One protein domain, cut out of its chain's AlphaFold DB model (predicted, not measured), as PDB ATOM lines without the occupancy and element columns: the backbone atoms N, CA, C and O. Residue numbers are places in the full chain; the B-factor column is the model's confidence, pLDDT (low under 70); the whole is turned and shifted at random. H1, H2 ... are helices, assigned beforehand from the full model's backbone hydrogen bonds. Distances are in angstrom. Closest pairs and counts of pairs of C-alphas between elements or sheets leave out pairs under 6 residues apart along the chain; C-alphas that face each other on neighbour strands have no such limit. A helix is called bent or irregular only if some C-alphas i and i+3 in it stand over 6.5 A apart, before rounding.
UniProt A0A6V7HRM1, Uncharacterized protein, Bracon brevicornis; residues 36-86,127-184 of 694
ATOM      1  N   LYS A  36     164.936 276.334 170.660       81.50
ATOM      2  CA  LYS A  36     165.696 276.075 171.904       81.50
ATOM      3  C   LYS A  36     165.973 274.580 172.129       81.50
ATOM      4  O   LYS A  36     167.066 274.216 172.566       81.50
ATOM      5  N   ARG A  37     165.008 273.699 171.829       84.56
ATOM      6  CA  ARG A  37     165.196 272.237 171.885       84.56
ATOM      7  C   ARG A  37     166.198 271.763 170.827       84.56
ATOM      8  O   ARG A  37     167.048 270.938 171.151       84.56
ATOM      9  N   TRP A  38     166.129 272.293 169.606       85.12
ATOM     10  CA  TRP A  38     167.065 271.984 168.526       85.12
ATOM     11  C   TRP A  38     168.497 272.388 168.889       85.12
ATOM     12  O   TRP A  38     169.386 271.547 168.807       85.12
ATOM     13  N   LEU A  39     168.710 273.603 169.409       81.69
ATOM     14  CA  LEU A  39     170.021 274.055 169.893       81.69
ATOM     15  C   LEU A  39     170.585 273.134 170.980       81.69
ATOM     16  O   LEU A  39     171.737 272.713 170.894       81.69
ATOM     17  N   LYS A  40     169.765 272.750 171.967       85.31
ATOM     18  CA  LYS A  40     170.177 271.831 173.041       85.31
ATOM     19  C   LYS A  40     170.500 270.422 172.527       85.31
ATOM     20  O   LYS A  40     171.379 269.755 173.071       85.31
ATOM     21  N   ASN A  41     169.807 269.955 171.489       85.19
ATOM     22  CA  ASN A  41     170.114 268.681 170.841       85.19
ATOM     23  C   ASN A  41     171.402 268.777 170.007       85.19
ATOM     24  O   ASN A  41     172.270 267.921 170.156       85.19
ATOM     25  N   ARG A  42     171.574 269.840 169.207       82.81
ATOM     26  CA  ARG A  42     172.802 270.116 168.441       82.81
ATOM     27  C   ARG A  42     174.018 270.194 169.360       82.81
ATOM     28  O   ARG A  42     175.029 269.570 169.069       82.81
ATOM     29  N   GLU A  43     173.904 270.884 170.492       84.25
ATOM     30  CA  GLU A  43     174.951 270.960 171.515       84.25
ATOM     31  C   GLU A  43     175.377 269.574 172.016       84.25
ATOM     32  O   GLU A  43     176.568 269.262 171.995       84.25
ATOM     33  N   LYS A  44     174.419 268.718 172.401       87.50
ATOM     34  CA  LYS A  44     174.702 267.335 172.814       87.50
ATOM     35  C   LYS A  44     175.389 266.534 171.710       87.50
ATOM     36  O   LYS A  44     176.333 265.802 171.995       87.50
ATOM     37  N   THR A  45     174.943 266.674 170.461       84.31
ATOM     38  CA  THR A  45     175.559 265.997 169.312       84.31
ATOM     39  C   THR A  45     176.989 266.483 169.083       84.31
ATOM     40  O   THR A  45     177.886 265.656 168.965       84.31
ATOM     41  N   CYS A  46     177.245 267.794 169.112       83.62
ATOM     42  CA  CYS A  46     178.597 268.344 168.996       83.62
ATOM     43  C   CYS A  46     179.509 267.888 170.148       83.62
ATOM     44  O   CYS A  46     180.655 267.529 169.900       83.62
ATOM     45  N   GLN A  47     179.009 267.845 171.389       85.44
ATOM     46  CA  GLN A  47     179.762 267.333 172.541       85.44
ATOM     47  C   GLN A  47     180.079 265.838 172.399       85.44
ATOM     48  O   GLN A  47     181.227 265.452 172.600       85.44
ATOM     49  N   ARG A  48     179.104 265.013 171.983       87.31
ATOM     50  CA  ARG A  48     179.291 263.574 171.729       87.31
ATOM     51  C   ARG A  48     180.281 263.317 170.592       87.31
ATOM     52  O   ARG A  48     181.142 262.457 170.717       87.31
ATOM     53  N   LEU A  49     180.186 264.055 169.486       84.75
ATOM     54  CA  LEU A  49     181.130 263.925 168.373       84.75
ATOM     55  C   LEU A  49     182.535 264.391 168.771       84.75
ATOM     56  O   LEU A  49     183.510 263.732 168.421       84.75
ATOM     57  N   LYS A  50     182.654 265.473 169.550       85.44
ATOM     58  CA  LYS A  50     183.937 265.948 170.084       85.44
ATOM     59  C   LYS A  50     184.586 264.928 171.026       85.44
ATOM     60  O   LYS A  50     185.784 264.701 170.908       85.44
ATOM     61  N   SER A  51     183.824 264.293 171.919       86.69
ATOM     62  CA  SER A  51     184.366 263.267 172.819       86.69
ATOM     63  C   SER A  51     184.713 261.958 172.105       86.69
ATOM     64  O   SER A  51     185.703 261.337 172.466       86.69
ATOM     65  N   LEU A  52     183.953 261.556 171.078       87.12
ATOM     66  CA  LEU A  52     184.239 260.345 170.295       87.12
ATOM     67  C   LEU A  52     185.398 260.512 169.298       87.12
ATOM     68  O   LEU A  52     186.110 259.550 169.041       87.12
ATOM     69  N   THR A  53     185.578 261.699 168.710       84.69
ATOM     70  CA  THR A  53     186.566 261.914 167.630       84.69
ATOM     71  C   THR A  53     187.813 262.688 168.058       84.69
ATOM     72  O   THR A  53     188.772 262.753 167.293       84.69
ATOM     73  N   GLY A  54     187.797 263.344 169.223       83.94
ATOM     74  CA  GLY A  54     188.862 264.244 169.683       83.94
ATOM     75  C   GLY A  54     188.996 265.558 168.894       83.94
ATOM     76  O   GLY A  54     189.832 266.394 169.235       83.94
ATOM     77  N   ARG A  55     188.189 265.771 167.844       81.56
ATOM     78  CA  ARG A  55     188.307 266.911 166.919       81.56
ATOM     79  C   ARG A  55     187.640 268.187 167.458       81.56
ATOM     80  O   ARG A  55     186.732 268.121 168.291       81.56
ATOM     81  N   LYS A  56     188.062 269.372 166.991       78.38
ATOM     82  CA  LYS A  56     187.426 270.648 167.381       78.38
ATOM     83  C   LYS A  56     186.030 270.770 166.763       78.38
ATOM     84  O   LYS A  56     185.728 270.129 165.764       78.38
ATOM     85  N   SER A  57     185.189 271.657 167.306       74.94
ATOM     86  CA  SER A  57     183.848 271.929 166.760       74.94
ATOM     87  C   SER A  57     183.875 272.329 165.278       74.94
ATOM     88  O   SER A  57     182.959 271.983 164.542       74.94
ATOM     89  N   GLU A  58     184.918 273.042 164.846       72.50
ATOM     90  CA  GLU A  58     185.167 273.490 163.463       72.50
ATOM     91  C   GLU A  58     185.572 272.348 162.509       72.50
ATOM     92  O   GLU A  58     185.457 272.475 161.292       72.50
ATOM     93  N   ASP A  59     186.048 271.226 163.053       73.94
ATOM     94  CA  ASP A  59     186.505 270.046 162.306       73.94
ATOM     95  C   ASP A  59     185.396 268.991 162.130       73.94
ATOM     96  O   ASP A  59     185.597 267.976 161.457       73.94
ATOM     97  N   LEU A  60     184.243 269.186 162.778       80.62
ATOM     98  CA  LEU A  60     183.096 268.288 162.673       80.62
ATOM     99  C   LEU A  60     182.408 268.470 161.317       80.62
ATOM    100  O   LEU A  60     182.198 269.598 160.875       80.62
ATOM    101  N   LEU A  61     181.960 267.371 160.701       79.75
ATOM    102  CA  LEU A  61     181.272 267.386 159.400       79.75
ATOM    103  C   LEU A  61     180.088 268.375 159.365       79.75
ATOM    104  O   LEU A  61     179.896 269.080 158.383       79.75
ATOM    105  N   LEU A  62     179.362 268.500 160.482       78.12
ATOM    106  CA  LEU A  62     178.216 269.402 160.678       78.12
ATOM    107  C   LEU A  62     178.564 270.913 160.650       78.12
ATOM    108  O   LEU A  62     177.660 271.752 160.657       78.12
ATOM    109  N   ASN A  63     179.856 271.252 160.671       79.38
ATOM    110  CA  ASN A  63     180.415 272.608 160.659       79.38
ATOM    111  C   ASN A  63     181.520 272.777 159.583       79.38
ATOM    112  O   ASN A  63     182.138 273.837 159.513       79.38
ATOM    113  N   SER A  64     181.774 271.770 158.734       75.88
ATOM    114  CA  SER A  64     182.894 271.743 157.770       75.88
ATOM    115  C   SER A  64     182.909 272.935 156.802       75.88
ATOM    116  O   SER A  64     183.976 273.430 156.431       75.88
ATOM    117  N   TYR A  65     181.723 273.441 156.453       74.75
ATOM    118  CA  TYR A  65     181.528 274.619 155.609       74.75
ATOM    119  C   TYR A  65     182.244 275.874 156.138       74.75
ATOM    120  O   TYR A  65     182.703 276.691 155.345       74.75
ATOM    121  N   GLU A  66     182.436 276.012 157.454       77.56
ATOM    122  CA  GLU A  66     183.107 277.182 158.042       77.56
ATOM    123  C   GLU A  66     184.609 277.245 157.719       77.56
ATOM    124  O   GLU A  66     185.207 278.314 157.798       77.56
ATOM    125  N   LYS A  67     185.219 276.135 157.277       74.06
ATOM    126  CA  LYS A  67     186.587 276.120 156.722       74.06
ATOM    127  C   LYS A  67     186.648 276.463 155.236       74.06
ATOM    128  O   LYS A  67     187.701 276.849 154.729       74.06
ATOM    129  N   ILE A  68     185.543 276.257 154.524       75.00
ATOM    130  CA  ILE A  68     185.429 276.464 153.077       75.00
ATOM    131  C   ILE A  68     185.023 277.914 152.797       75.00
ATOM    132  O   ILE A  68     185.590 278.559 151.918       75.00
ATOM    133  N   ARG A  69     184.103 278.461 153.599       75.94
ATOM    134  CA  ARG A  69     183.572 279.818 153.460       75.94
ATOM    135  C   ARG A  69     184.650 280.916 153.382       75.94
ATOM    136  O   ARG A  69     184.531 281.734 152.474       75.94
ATOM    137  N   PRO A  70     185.709 280.956 154.221       73.25
ATOM    138  CA  PRO A  70     186.775 281.949 154.074       73.25
ATOM    139  C   PRO A  70     187.529 281.826 152.744       73.25
ATOM    140  O   PRO A  70     187.915 282.838 152.171       73.25
ATOM    141  N   LYS A  71     187.694 280.605 152.216       76.19
ATOM    142  CA  LYS A  71     188.363 280.367 150.928       76.19
ATOM    143  C   LYS A  71     187.523 280.879 149.760       76.19
ATOM    144  O   LYS A  71     188.061 281.579 148.914       76.19
ATOM    145  N   ILE A  72     186.216 280.594 149.761       77.44
ATOM    146  CA  ILE A  72     185.272 281.135 148.767       77.44
ATOM    147  C   ILE A  72     185.233 282.666 148.859       77.44
ATOM    148  O   ILE A  72     185.309 283.343 147.842       77.44
ATOM    149  N   ALA A  73     185.186 283.225 150.073       74.88
ATOM    150  CA  ALA A  73     185.214 284.671 150.262       74.88
ATOM    151  C   ALA A  73     186.476 285.301 149.647       74.88
ATOM    152  O   ALA A  73     186.346 286.258 148.897       74.88
ATOM    153  N   ILE A  74     187.667 284.739 149.898       76.31
ATOM    154  CA  ILE A  74     188.935 285.203 149.304       76.31
ATOM    155  C   ILE A  74     188.951 285.010 147.779       76.31
ATOM    156  O   ILE A  74     189.406 285.901 147.068       76.31
ATOM    157  N   GLN A  75     188.437 283.887 147.265       79.44
ATOM    158  CA  GLN A  75     188.356 283.619 145.827       79.44
ATOM    159  C   GLN A  75     187.505 284.674 145.112       79.44
ATOM    160  O   GLN A  75     187.998 285.304 144.182       79.44
ATOM    161  N   ASN A  76     186.288 284.932 145.596       78.50
ATOM    162  CA  ASN A  76     185.391 285.942 145.029       78.50
ATOM    163  C   ASN A  76     186.011 287.352 145.078       78.50
ATOM    164  O   ASN A  76     185.781 288.174 144.194       78.50
ATOM    165  N   LEU A  77     186.802 287.639 146.117       76.88
ATOM    166  CA  LEU A  77     187.488 288.918 146.306       76.88
ATOM    167  C   LEU A  77     188.653 289.086 145.309       76.88
ATOM    168  O   LEU A  77     188.802 290.147 144.708       76.88
ATOM    169  N   LEU A  78     189.433 288.024 145.074       77.00
ATOM    170  CA  LEU A  78     190.479 287.987 144.043       77.00
ATOM    171  C   LEU A  78     189.901 288.039 142.622       77.00
ATOM    172  O   LEU A  78     190.475 288.697 141.761       77.00
ATOM    173  N   GLU A  79     188.771 287.376 142.376       77.38
ATOM    174  CA  GLU A  79     188.060 287.407 141.095       77.38
ATOM    175  C   GLU A  79     187.538 288.820 140.796       77.38
ATOM    176  O   GLU A  79     187.831 289.373 139.736       77.38
ATOM    177  N   ALA A  80     186.895 289.469 141.774       72.44
ATOM    178  CA  ALA A  80     186.485 290.869 141.680       72.44
ATOM    179  C   ALA A  80     187.665 291.828 141.448       72.44
ATOM    180  O   ALA A  80     187.535 292.771 140.669       72.44
ATOM    181  N   ALA A  81     188.816 291.588 142.087       71.88
ATOM    182  CA  ALA A  81     190.028 292.382 141.877       71.88
ATOM    183  C   ALA A  81     190.683 292.135 140.506       71.88
ATOM    184  O   ALA A  81     191.369 293.018 139.997       71.88
ATOM    185  N   SER A  82     190.479 290.956 139.905       71.44
ATOM    186  CA  SER A  82     191.036 290.591 138.592       71.44
ATOM    187  C   SER A  82     190.322 291.235 137.399       71.44
ATOM    188  O   SER A  82     190.846 291.212 136.288       71.44
ATOM    189  N   LEU A  83     189.157 291.850 137.622       68.19
ATOM    190  CA  LEU A  83     188.474 292.642 136.605       68.19
ATOM    191  C   LEU A  83     189.249 293.943 136.358       68.19
ATOM    192  O   LEU A  83     189.270 294.845 137.197       68.19
ATOM    193  N   GLU A  84     189.881 294.048 135.189       59.34
ATOM    194  CA  GLU A  84     190.566 295.267 134.759       59.34
ATOM    195  C   GLU A  84     189.597 296.452 134.686       59.34
ATOM    196  O   GLU A  84     188.748 296.539 133.794       59.34
ATOM    197  N   LEU A  85     189.772 297.394 135.611       57.31
ATOM    198  CA  LEU A  85     189.106 298.689 135.599       57.31
ATOM    199  C   LEU A  85     189.537 299.474 134.354       57.31
ATOM    200  O   LEU A  85     190.711 299.817 134.209       57.31
ATOM    201  N   LEU A  86     188.585 299.805 133.478       55.31
ATOM    202  CA  LEU A  86     188.819 300.790 132.420       55.31
ATOM    203  C   LEU A  86     189.147 302.148 133.056       55.31
ATOM    204  O   LEU A  86     188.483 302.548 134.014       55.31
ATOM    205  N   PRO A 127     182.720 295.663 140.948       60.28
ATOM    206  CA  PRO A 127     181.530 295.118 141.585       60.28
ATOM    207  C   PRO A 127     181.458 295.573 143.053       60.28
ATOM    208  O   PRO A 127     182.473 295.617 143.749       60.28
ATOM    209  N   ASP A 128     180.252 295.886 143.542       61.72
ATOM    210  CA  ASP A 128     179.985 296.150 144.967       61.72
ATOM    211  C   ASP A 128     180.171 294.839 145.770       61.72
ATOM    212  O   ASP A 128     179.213 294.120 146.073       61.72
ATOM    213  N   VAL A 129     181.419 294.489 146.099       63.22
ATOM    214  CA  VAL A 129     181.740 293.290 146.888       63.22
ATOM    215  C   VAL A 129     181.345 293.516 148.347       63.22
ATOM    216  O   VAL A 129     182.002 294.240 149.097       63.22
ATOM    217  N   SER A 130     180.268 292.857 148.775       63.69
ATOM    218  CA  SER A 130     179.875 292.805 150.185       63.69
ATOM    219  C   SER A 130     180.545 291.624 150.887       63.69
ATOM    220  O   SER A 130     180.409 290.468 150.482       63.69
ATOM    221  N   GLN A 131     181.284 291.904 151.963       62.91
ATOM    222  CA  GLN A 131     181.929 290.858 152.753       62.91
ATOM    223  C   GLN A 131     180.932 290.310 153.780       62.91
ATOM    224  O   GLN A 131     180.647 290.936 154.800       62.91
ATOM    225  N   VAL A 132     180.375 289.128 153.504       61.16
ATOM    226  CA  VAL A 132     179.384 288.496 154.385       61.16
ATOM    227  C   VAL A 132     180.093 287.741 155.514       61.16
ATOM    228  O   VAL A 132     180.534 286.603 155.333       61.16
ATOM    229  N   PHE A 133     180.166 288.349 156.699       65.94
ATOM    230  CA  PHE A 133     180.666 287.722 157.930       65.94
ATOM    231  C   PHE A 133     179.661 286.726 158.540       65.94
ATOM    232  O   PHE A 133     178.484 286.681 158.168       65.94
ATOM    233  N   LEU A 134     180.121 285.862 159.450       70.44
ATOM    234  CA  LEU A 134     179.245 284.985 160.237       70.44
ATOM    235  C   LEU A 134     178.828 285.731 161.518       70.44
ATOM    236  O   LEU A 134     179.705 285.931 162.356       70.44
ATOM    237  N   PRO A 135     177.548 286.113 161.703       71.44
ATOM    238  CA  PRO A 135     177.126 286.839 162.901       71.44
ATOM    239  C   PRO A 135     177.398 286.061 164.188       71.44
ATOM    240  O   PRO A 135     177.308 284.828 164.217       71.44
ATOM    241  N   GLU A 136     177.655 286.786 165.274       70.88
ATOM    242  CA  GLU A 136     178.048 286.234 166.574       70.88
ATOM    243  C   GLU A 136     177.032 285.207 167.104       70.88
ATOM    244  O   GLU A 136     177.400 284.185 167.685       70.88
ATOM    245  N   ILE A 137     175.735 285.417 166.845       72.00
ATOM    246  CA  ILE A 137     174.681 284.455 167.203       72.00
ATOM    247  C   ILE A 137     174.924 283.112 166.509       72.00
ATOM    248  O   ILE A 137     174.981 282.081 167.177       72.00
ATOM    249  N   SER A 138     175.152 283.109 165.195       74.38
ATOM    250  CA  SER A 138     175.418 281.885 164.435       74.38
ATOM    251  C   SER A 138     176.750 281.228 164.819       74.38
ATOM    252  O   SER A 138     176.846 279.999 164.794       74.38
ATOM    253  N   GLN A 139     177.757 282.005 165.240       75.81
ATOM    254  CA  GLN A 139     178.992 281.465 165.827       75.81
ATOM    255  C   GLN A 139     178.709 280.717 167.142       75.81
ATOM    256  O   GLN A 139     179.130 279.567 167.313       75.81
ATOM    257  N   ARG A 140     177.929 281.334 168.045       75.00
ATOM    258  CA  ARG A 140     177.500 280.739 169.324       75.00
ATOM    259  C   ARG A 140     176.655 279.477 169.114       75.00
ATOM    260  O   ARG A 140     176.891 278.487 169.806       75.00
ATOM    261  N   GLU A 141     175.729 279.468 168.151       78.88
ATOM    262  CA  GLU A 141     174.917 278.290 167.788       78.88
ATOM    263  C   GLU A 141     175.765 277.119 167.272       78.88
ATOM    264  O   GLU A 141     175.542 275.961 167.637       78.88
ATOM    265  N   LYS A 142     176.757 277.410 166.422       76.75
ATOM    266  CA  LYS A 142     177.655 276.402 165.841       76.75
ATOM    267  C   LYS A 142     178.790 275.985 166.786       76.75
ATOM    268  O   LYS A 142     179.498 275.026 166.477       76.75
ATOM    269  N   ARG A 143     178.916 276.640 167.953       73.50
ATOM    270  CA  ARG A 143     179.982 276.444 168.960       73.50
ATOM    271  C   ARG A 143     181.386 276.585 168.356       73.50
ATOM    272  O   ARG A 143     182.280 275.793 168.664       73.50
ATOM    273  N   LEU A 144     181.540 277.574 167.479       72.50
ATOM    274  CA  LEU A 144     182.798 277.916 166.820       72.50
ATOM    275  C   LEU A 144     183.653 278.786 167.749       72.50
ATOM    276  O   LEU A 144     183.122 279.573 168.531       72.50
ATOM    277  N   THR A 145     184.970 278.641 167.648       62.16
ATOM    278  CA  THR A 145     185.987 279.428 168.363       62.16
ATOM    279  C   THR A 145     186.819 280.250 167.376       62.16
ATOM    280  O   THR A 145     188.025 280.418 167.540       62.16
ATOM    281  N   ILE A 146     186.161 280.746 166.325       58.12
ATOM    282  CA  ILE A 146     186.781 281.554 165.275       58.12
ATOM    283  C   ILE A 146     187.084 282.948 165.863       58.12
ATOM    284  O   ILE A 146     186.178 283.556 166.439       58.12
ATOM    285  N   PRO A 147     188.328 283.456 165.765       53.12
ATOM    286  CA  PRO A 147     188.645 284.842 166.106       53.12
ATOM    287  C   PRO A 147     187.805 285.828 165.283       53.12
ATOM    288  O   PRO A 147     187.382 285.505 164.177       53.12
ATOM    289  N   ALA A 148     187.586 287.045 165.786       50.56
ATOM    290  CA  ALA A 148     186.859 288.073 165.027       50.56
ATOM    291  C   ALA A 148     187.557 288.436 163.697       50.56
ATOM    292  O   ALA A 148     186.897 288.820 162.733       50.56
ATOM    293  N   ASP A 149     188.879 288.263 163.643       50.06
ATOM    294  CA  ASP A 149     189.697 288.476 162.456       50.06
ATOM    295  C   ASP A 149     189.656 287.261 161.519       50.06
ATOM    296  O   ASP A 149     189.727 286.109 161.960       50.06
ATOM    297  N   LEU A 150     189.619 287.515 160.205       48.44
ATOM    298  CA  LEU A 150     189.800 286.478 159.187       48.44
ATOM    299  C   LEU A 150     191.119 285.725 159.454       48.44
ATOM    300  O   LEU A 150     192.181 286.352 159.398       48.44
ATOM    301  N   PRO A 151     191.112 284.395 159.667       46.09
ATOM    302  CA  PRO A 151     192.343 283.629 159.793       46.09
ATOM    303  C   PRO A 151     192.971 283.421 158.406       46.09
ATOM    304  O   PRO A 151     192.949 282.331 157.841       46.09
ATOM    305  N   LEU A 152     193.591 284.481 157.879       48.28
ATOM    306  CA  LEU A 152     194.620 284.403 156.830       48.28
ATOM    307  C   LEU A 152     195.888 283.679 157.340       48.28
ATOM    308  O   LEU A 152     196.782 283.343 156.573       48.28
ATOM    309  N   THR A 153     195.951 283.397 158.642       45.50
ATOM    310  CA  THR A 153     197.056 282.771 159.368       45.50
ATOM    311  C   THR A 153     196.994 281.236 159.421       45.50
ATOM    312  O   THR A 153     197.261 280.635 160.462       45.50
ATOM    313  N   GLU A 154     196.770 280.566 158.284       45.44
ATOM    314  CA  GLU A 154     197.357 279.229 158.076       45.44
ATOM    315  C   GLU A 154     198.538 279.316 157.101       45.44
ATOM    316  O   GLU A 154     198.385 279.634 155.924       45.44
ATOM    317  N   LYS A 155     199.726 278.979 157.622       53.44
ATOM    318  CA  LYS A 155     201.065 279.026 157.000       53.44
ATOM    319  C   LYS A 155     201.266 278.018 155.846       53.44
ATOM    320  O   LYS A 155     202.261 277.302 155.823       53.44
ATOM    321  N   ARG A 156     200.272 277.845 154.973       51.78
ATOM    322  CA  ARG A 156     200.180 276.709 154.037       51.78
ATOM    323  C   ARG A 156     200.178 277.071 152.557       51.78
ATOM    324  O   ARG A 156     200.229 276.153 151.746       51.78
ATOM    325  N   ASN A 157     200.052 278.346 152.186       66.81
ATOM    326  CA  ASN A 157     199.916 278.704 150.777       66.81
ATOM    327  C   ASN A 157     200.552 280.059 150.436       66.81
ATOM    328  O   ASN A 157     199.858 281.058 150.246       66.81
ATOM    329  N   ASP A 158     201.879 280.066 150.320       71.19
ATOM    330  CA  ASP A 158     202.686 281.234 149.940       71.19
ATOM    331  C   ASP A 158     202.244 281.856 148.605       71.19
ATOM    332  O   ASP A 158     202.372 283.063 148.407       71.19
ATOM    333  N   TYR A 159     201.670 281.056 147.695       75.94
ATOM    334  CA  TYR A 159     201.092 281.548 146.443       75.94
ATOM    335  C   TYR A 159     199.892 282.477 146.681       75.94
ATOM    336  O   TYR A 159     199.780 283.499 146.009       75.94
ATOM    337  N   LEU A 160     199.018 282.171 147.650       71.88
ATOM    338  CA  LEU A 160     197.905 283.064 147.995       71.88
ATOM    339  C   LEU A 160     198.399 284.355 148.650       71.88
ATOM    340  O   LEU A 160     197.830 285.403 148.365       71.88
ATOM    341  N   LEU A 161     199.459 284.297 149.466       73.31
ATOM    342  CA  LEU A 161     200.069 285.500 150.044       73.31
ATOM    343  C   LEU A 161     200.603 286.418 148.934       73.31
ATOM    344  O   LEU A 161     200.144 287.548 148.803       73.31
ATOM    345  N   ARG A 162     201.457 285.880 148.052       78.81
ATOM    346  CA  ARG A 162     202.021 286.617 146.907       78.81
ATOM    347  C   ARG A 162     200.944 287.160 145.970       78.81
ATOM    348  O   ARG A 162     201.086 288.259 145.449       78.81
ATOM    349  N   LYS A 163     199.861 286.408 145.746       77.88
ATOM    350  CA  LYS A 163     198.748 286.858 144.899       77.88
ATOM    351  C   LYS A 163     197.911 287.951 145.572       77.88
ATOM    352  O   LYS A 163     197.425 288.832 144.876       77.88
ATOM    353  N   LEU A 164     197.758 287.938 146.897       76.94
ATOM    354  CA  LEU A 164     197.124 289.041 147.628       76.94
ATOM    355  C   LEU A 164     198.000 290.304 147.600       76.94
ATOM    356  O   LEU A 164     197.475 291.373 147.311       76.94
ATOM    357  N   GLU A 165     199.315 290.170 147.803       79.31
ATOM    358  CA  GLU A 165     200.296 291.266 147.691       79.31
ATOM    359  C   GLU A 165     200.292 291.892 146.282       79.31
ATOM    360  O   GLU A 165     200.175 293.106 146.135       79.31
ATOM    361  N   GLN A 166     200.331 291.072 145.223       80.38
ATOM    362  CA  GLN A 166     200.249 291.542 143.830       80.38
ATOM    363  C   GLN A 166     198.964 292.332 143.543       80.38
ATOM    364  O   GLN A 166     199.000 293.340 142.838       80.38
ATOM    365  N   MET A 167     197.833 291.883 144.092       75.44
ATOM    366  CA  MET A 167     196.518 292.472 143.834       75.44
ATOM    367  C   MET A 167     196.154 293.595 144.824       75.44
ATOM    368  O   MET A 167     195.096 294.200 144.671       75.44
ATOM    369  N   GLU A 168     196.988 293.922 145.821       78.56
ATOM    370  CA  GLU A 168     196.673 294.880 146.901       78.56
ATOM    371  C   GLU A 168     196.235 296.264 146.372       78.56
ATOM    372  O   GLU A 168     195.274 296.872 146.857       78.56
ATOM    373  N   SER A 169     196.866 296.723 145.288       73.44
ATOM    374  CA  SER A 169     196.535 297.984 144.601       73.44
ATOM    375  C   SER A 169     195.185 297.981 143.858       73.44
ATOM    376  O   SER A 169     194.657 299.043 143.526       73.44
ATOM    377  N   GLN A 170     194.618 296.803 143.578       73.56
ATOM    378  CA  GLN A 170     193.272 296.622 143.018       73.56
ATOM    379  C   GLN A 170     192.256 296.340 144.131       73.56
ATOM    380  O   GLN A 170     191.152 296.876 144.106       73.56
ATOM    381  N   LEU A 171     192.656 295.583 145.156       73.25
ATOM    382  CA  LEU A 171     191.873 295.311 146.363       73.25
ATOM    383  C   LEU A 171     191.482 296.599 147.101       73.25
ATOM    384  O   LEU A 171     190.325 296.768 147.470       73.25
ATOM    385  N   SER A 172     192.416 297.541 147.232       70.44
ATOM    386  CA  SER A 172     192.180 298.882 147.795       70.44
ATOM    387  C   SER A 172     191.236 299.770 146.968       70.44
ATOM    388  O   SER A 172     190.740 300.767 147.489       70.44
ATOM    389  N   LYS A 173     190.950 299.415 145.706       69.69
ATOM    390  CA  LYS A 173     189.963 300.096 144.845       69.69
ATOM    391  C   LYS A 173     188.562 299.476 144.934       69.69
ATOM    392  O   LYS A 173     187.611 300.056 144.412       69.69
ATOM    393  N   LEU A 174     188.412 298.308 145.567       67.94
ATOM    394  CA  LEU A 174     187.107 297.686 145.786       67.94
ATOM    395  C   LEU A 174     186.410 298.330 146.991       67.94
ATOM    396  O   LEU A 174     186.959 298.389 148.089       67.94
ATOM    397  N   ASN A 175     185.156 298.748 146.806       60.97
ATOM    398  CA  ASN A 175     184.309 299.262 147.886       60.97
ATOM    399  C   ASN A 175     183.831 298.119 148.801       60.97
ATOM    400  O   ASN A 175     182.676 297.694 148.735       60.97
ATOM    401  N   LEU A 176     184.720 297.621 149.666       62.03
ATOM    402  CA  LEU A 176     184.416 296.577 150.647       62.03
ATOM    403  C   LEU A 176     183.408 297.077 151.691       62.03
ATOM    404  O   LEU A 176     183.763 297.653 152.722       62.03
ATOM    405  N   ARG A 177     182.118 296.823 151.450       57.16
ATOM    406  CA  ARG A 177     181.061 297.120 152.424       57.16
ATOM    407  C   ARG A 177     181.052 296.056 153.518       57.16
ATOM    408  O   ARG A 177     180.380 295.030 153.394       57.16
ATOM    409  N   VAL A 178     181.766 296.328 154.609       55.84
ATOM    410  CA  VAL A 178     181.610 295.612 155.883       55.84
ATOM    411  C   VAL A 178     180.246 295.979 156.464       55.84
ATOM    412  O   VAL A 178     180.071 297.027 157.085       55.84
ATOM    413  N   GLN A 179     179.244 295.135 156.227       55.75
ATOM    414  CA  GLN A 179     177.939 295.300 156.860       55.75
ATOM    415  C   GLN A 179     178.037 294.915 158.342       55.75
ATOM    416  O   GLN A 179     178.628 293.891 158.684       55.75
ATOM    417  N   GLY A 180     177.421 295.707 159.223       56.66
ATOM    418  CA  GLY A 180     177.314 295.415 160.656       56.66
ATOM    419  C   GLY A 180     176.320 294.286 160.939       56.66
ATOM    420  O   GLY A 180     175.283 294.520 161.550       56.66
ATOM    421  N   ILE A 181     176.612 293.071 160.467       61.25
ATOM    422  CA  ILE A 181     175.679 291.929 160.444       61.25
ATOM    423  C   ILE A 181     175.229 291.524 161.861       61.25
ATOM    424  O   ILE A 181     174.094 291.085 162.040       61.25
ATOM    425  N   ASP A 182     176.044 291.767 162.891       55.66
ATOM    426  CA  ASP A 182     175.657 291.552 164.295       55.66
ATOM    427  C   ASP A 182     174.494 292.454 164.758       55.66
ATOM    428  O   ASP A 182     173.757 292.090 165.672       55.66
ATOM    429  N   GLN A 183     174.273 293.597 164.095       55.25
ATOM    430  CA  GLN A 183     173.139 294.499 164.341       55.25
ATOM    431  C   GLN A 183     171.866 294.084 163.578       55.25
ATOM    432  O   GLN A 183     170.789 294.604 163.852       55.25
ATOM    433  N   VAL A 184     171.969 293.134 162.637       56.56
ATOM    434  CA  VAL A 184     170.840 292.589 161.849       56.56
ATOM    435  C   VAL A 184     170.133 291.447 162.597       56.56
ATOM    436  O   VAL A 184     169.057 290.991 162.210       56.56
TER     437      VAL A 184
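This is residues 36 to 86 and 127 to 184 of the 694 residues of an uncharacterized protein of Bracon brevicornis (UniProt A0A6V7HRM1). The printed part is a loose, flat, open frame: H2 runs along its longest axis, H1 stands crosswise near one end, and H4 packs on the last residues of H2. Short H3 is near H1. The 109 residues include four named helices, H1 to H4 in chain order, and no named strand: all helix. The radius of gyration of the C-alphas is 17.1 A; the spans are 54 by 34 by 17 A.

H1, residues 36 to 53, begins at C-alpha 36 (165.696, 276.075, 171.904) and is 25.6 A long. H2, residues 65 to 82, is 25.2 A long. H3 is residues 136 to 142. H4, residues 158 to 171, ends at C-alpha 171 (191.873, 295.311, 146.363); it is irregular, with C-alphas 166 and 169 7.5 A apart.

H2 touches H4 with residues 77 to 82 alone, closest at the C-alphas of Ala 81 and Gln 170, 5.5 A. H1 and H3 are close but not clearly touching, closest at the C-alphas of Leu 39 and Glu 141, 6.8 A. Every O i to N i+4 pair is within hydrogen-bond range in H1 and H3, 12 of 14 in H2, 8 of 10 in H4.

Residues 87 to 126 are not printed; C-alphas 86 and 127 are 13.0 A apart. The links H1 to H2 and H3 to H4 are long. The pLDDT is under 70 at residues 83 to 86, 127 to 133, 145 to 157 and 173 to 184.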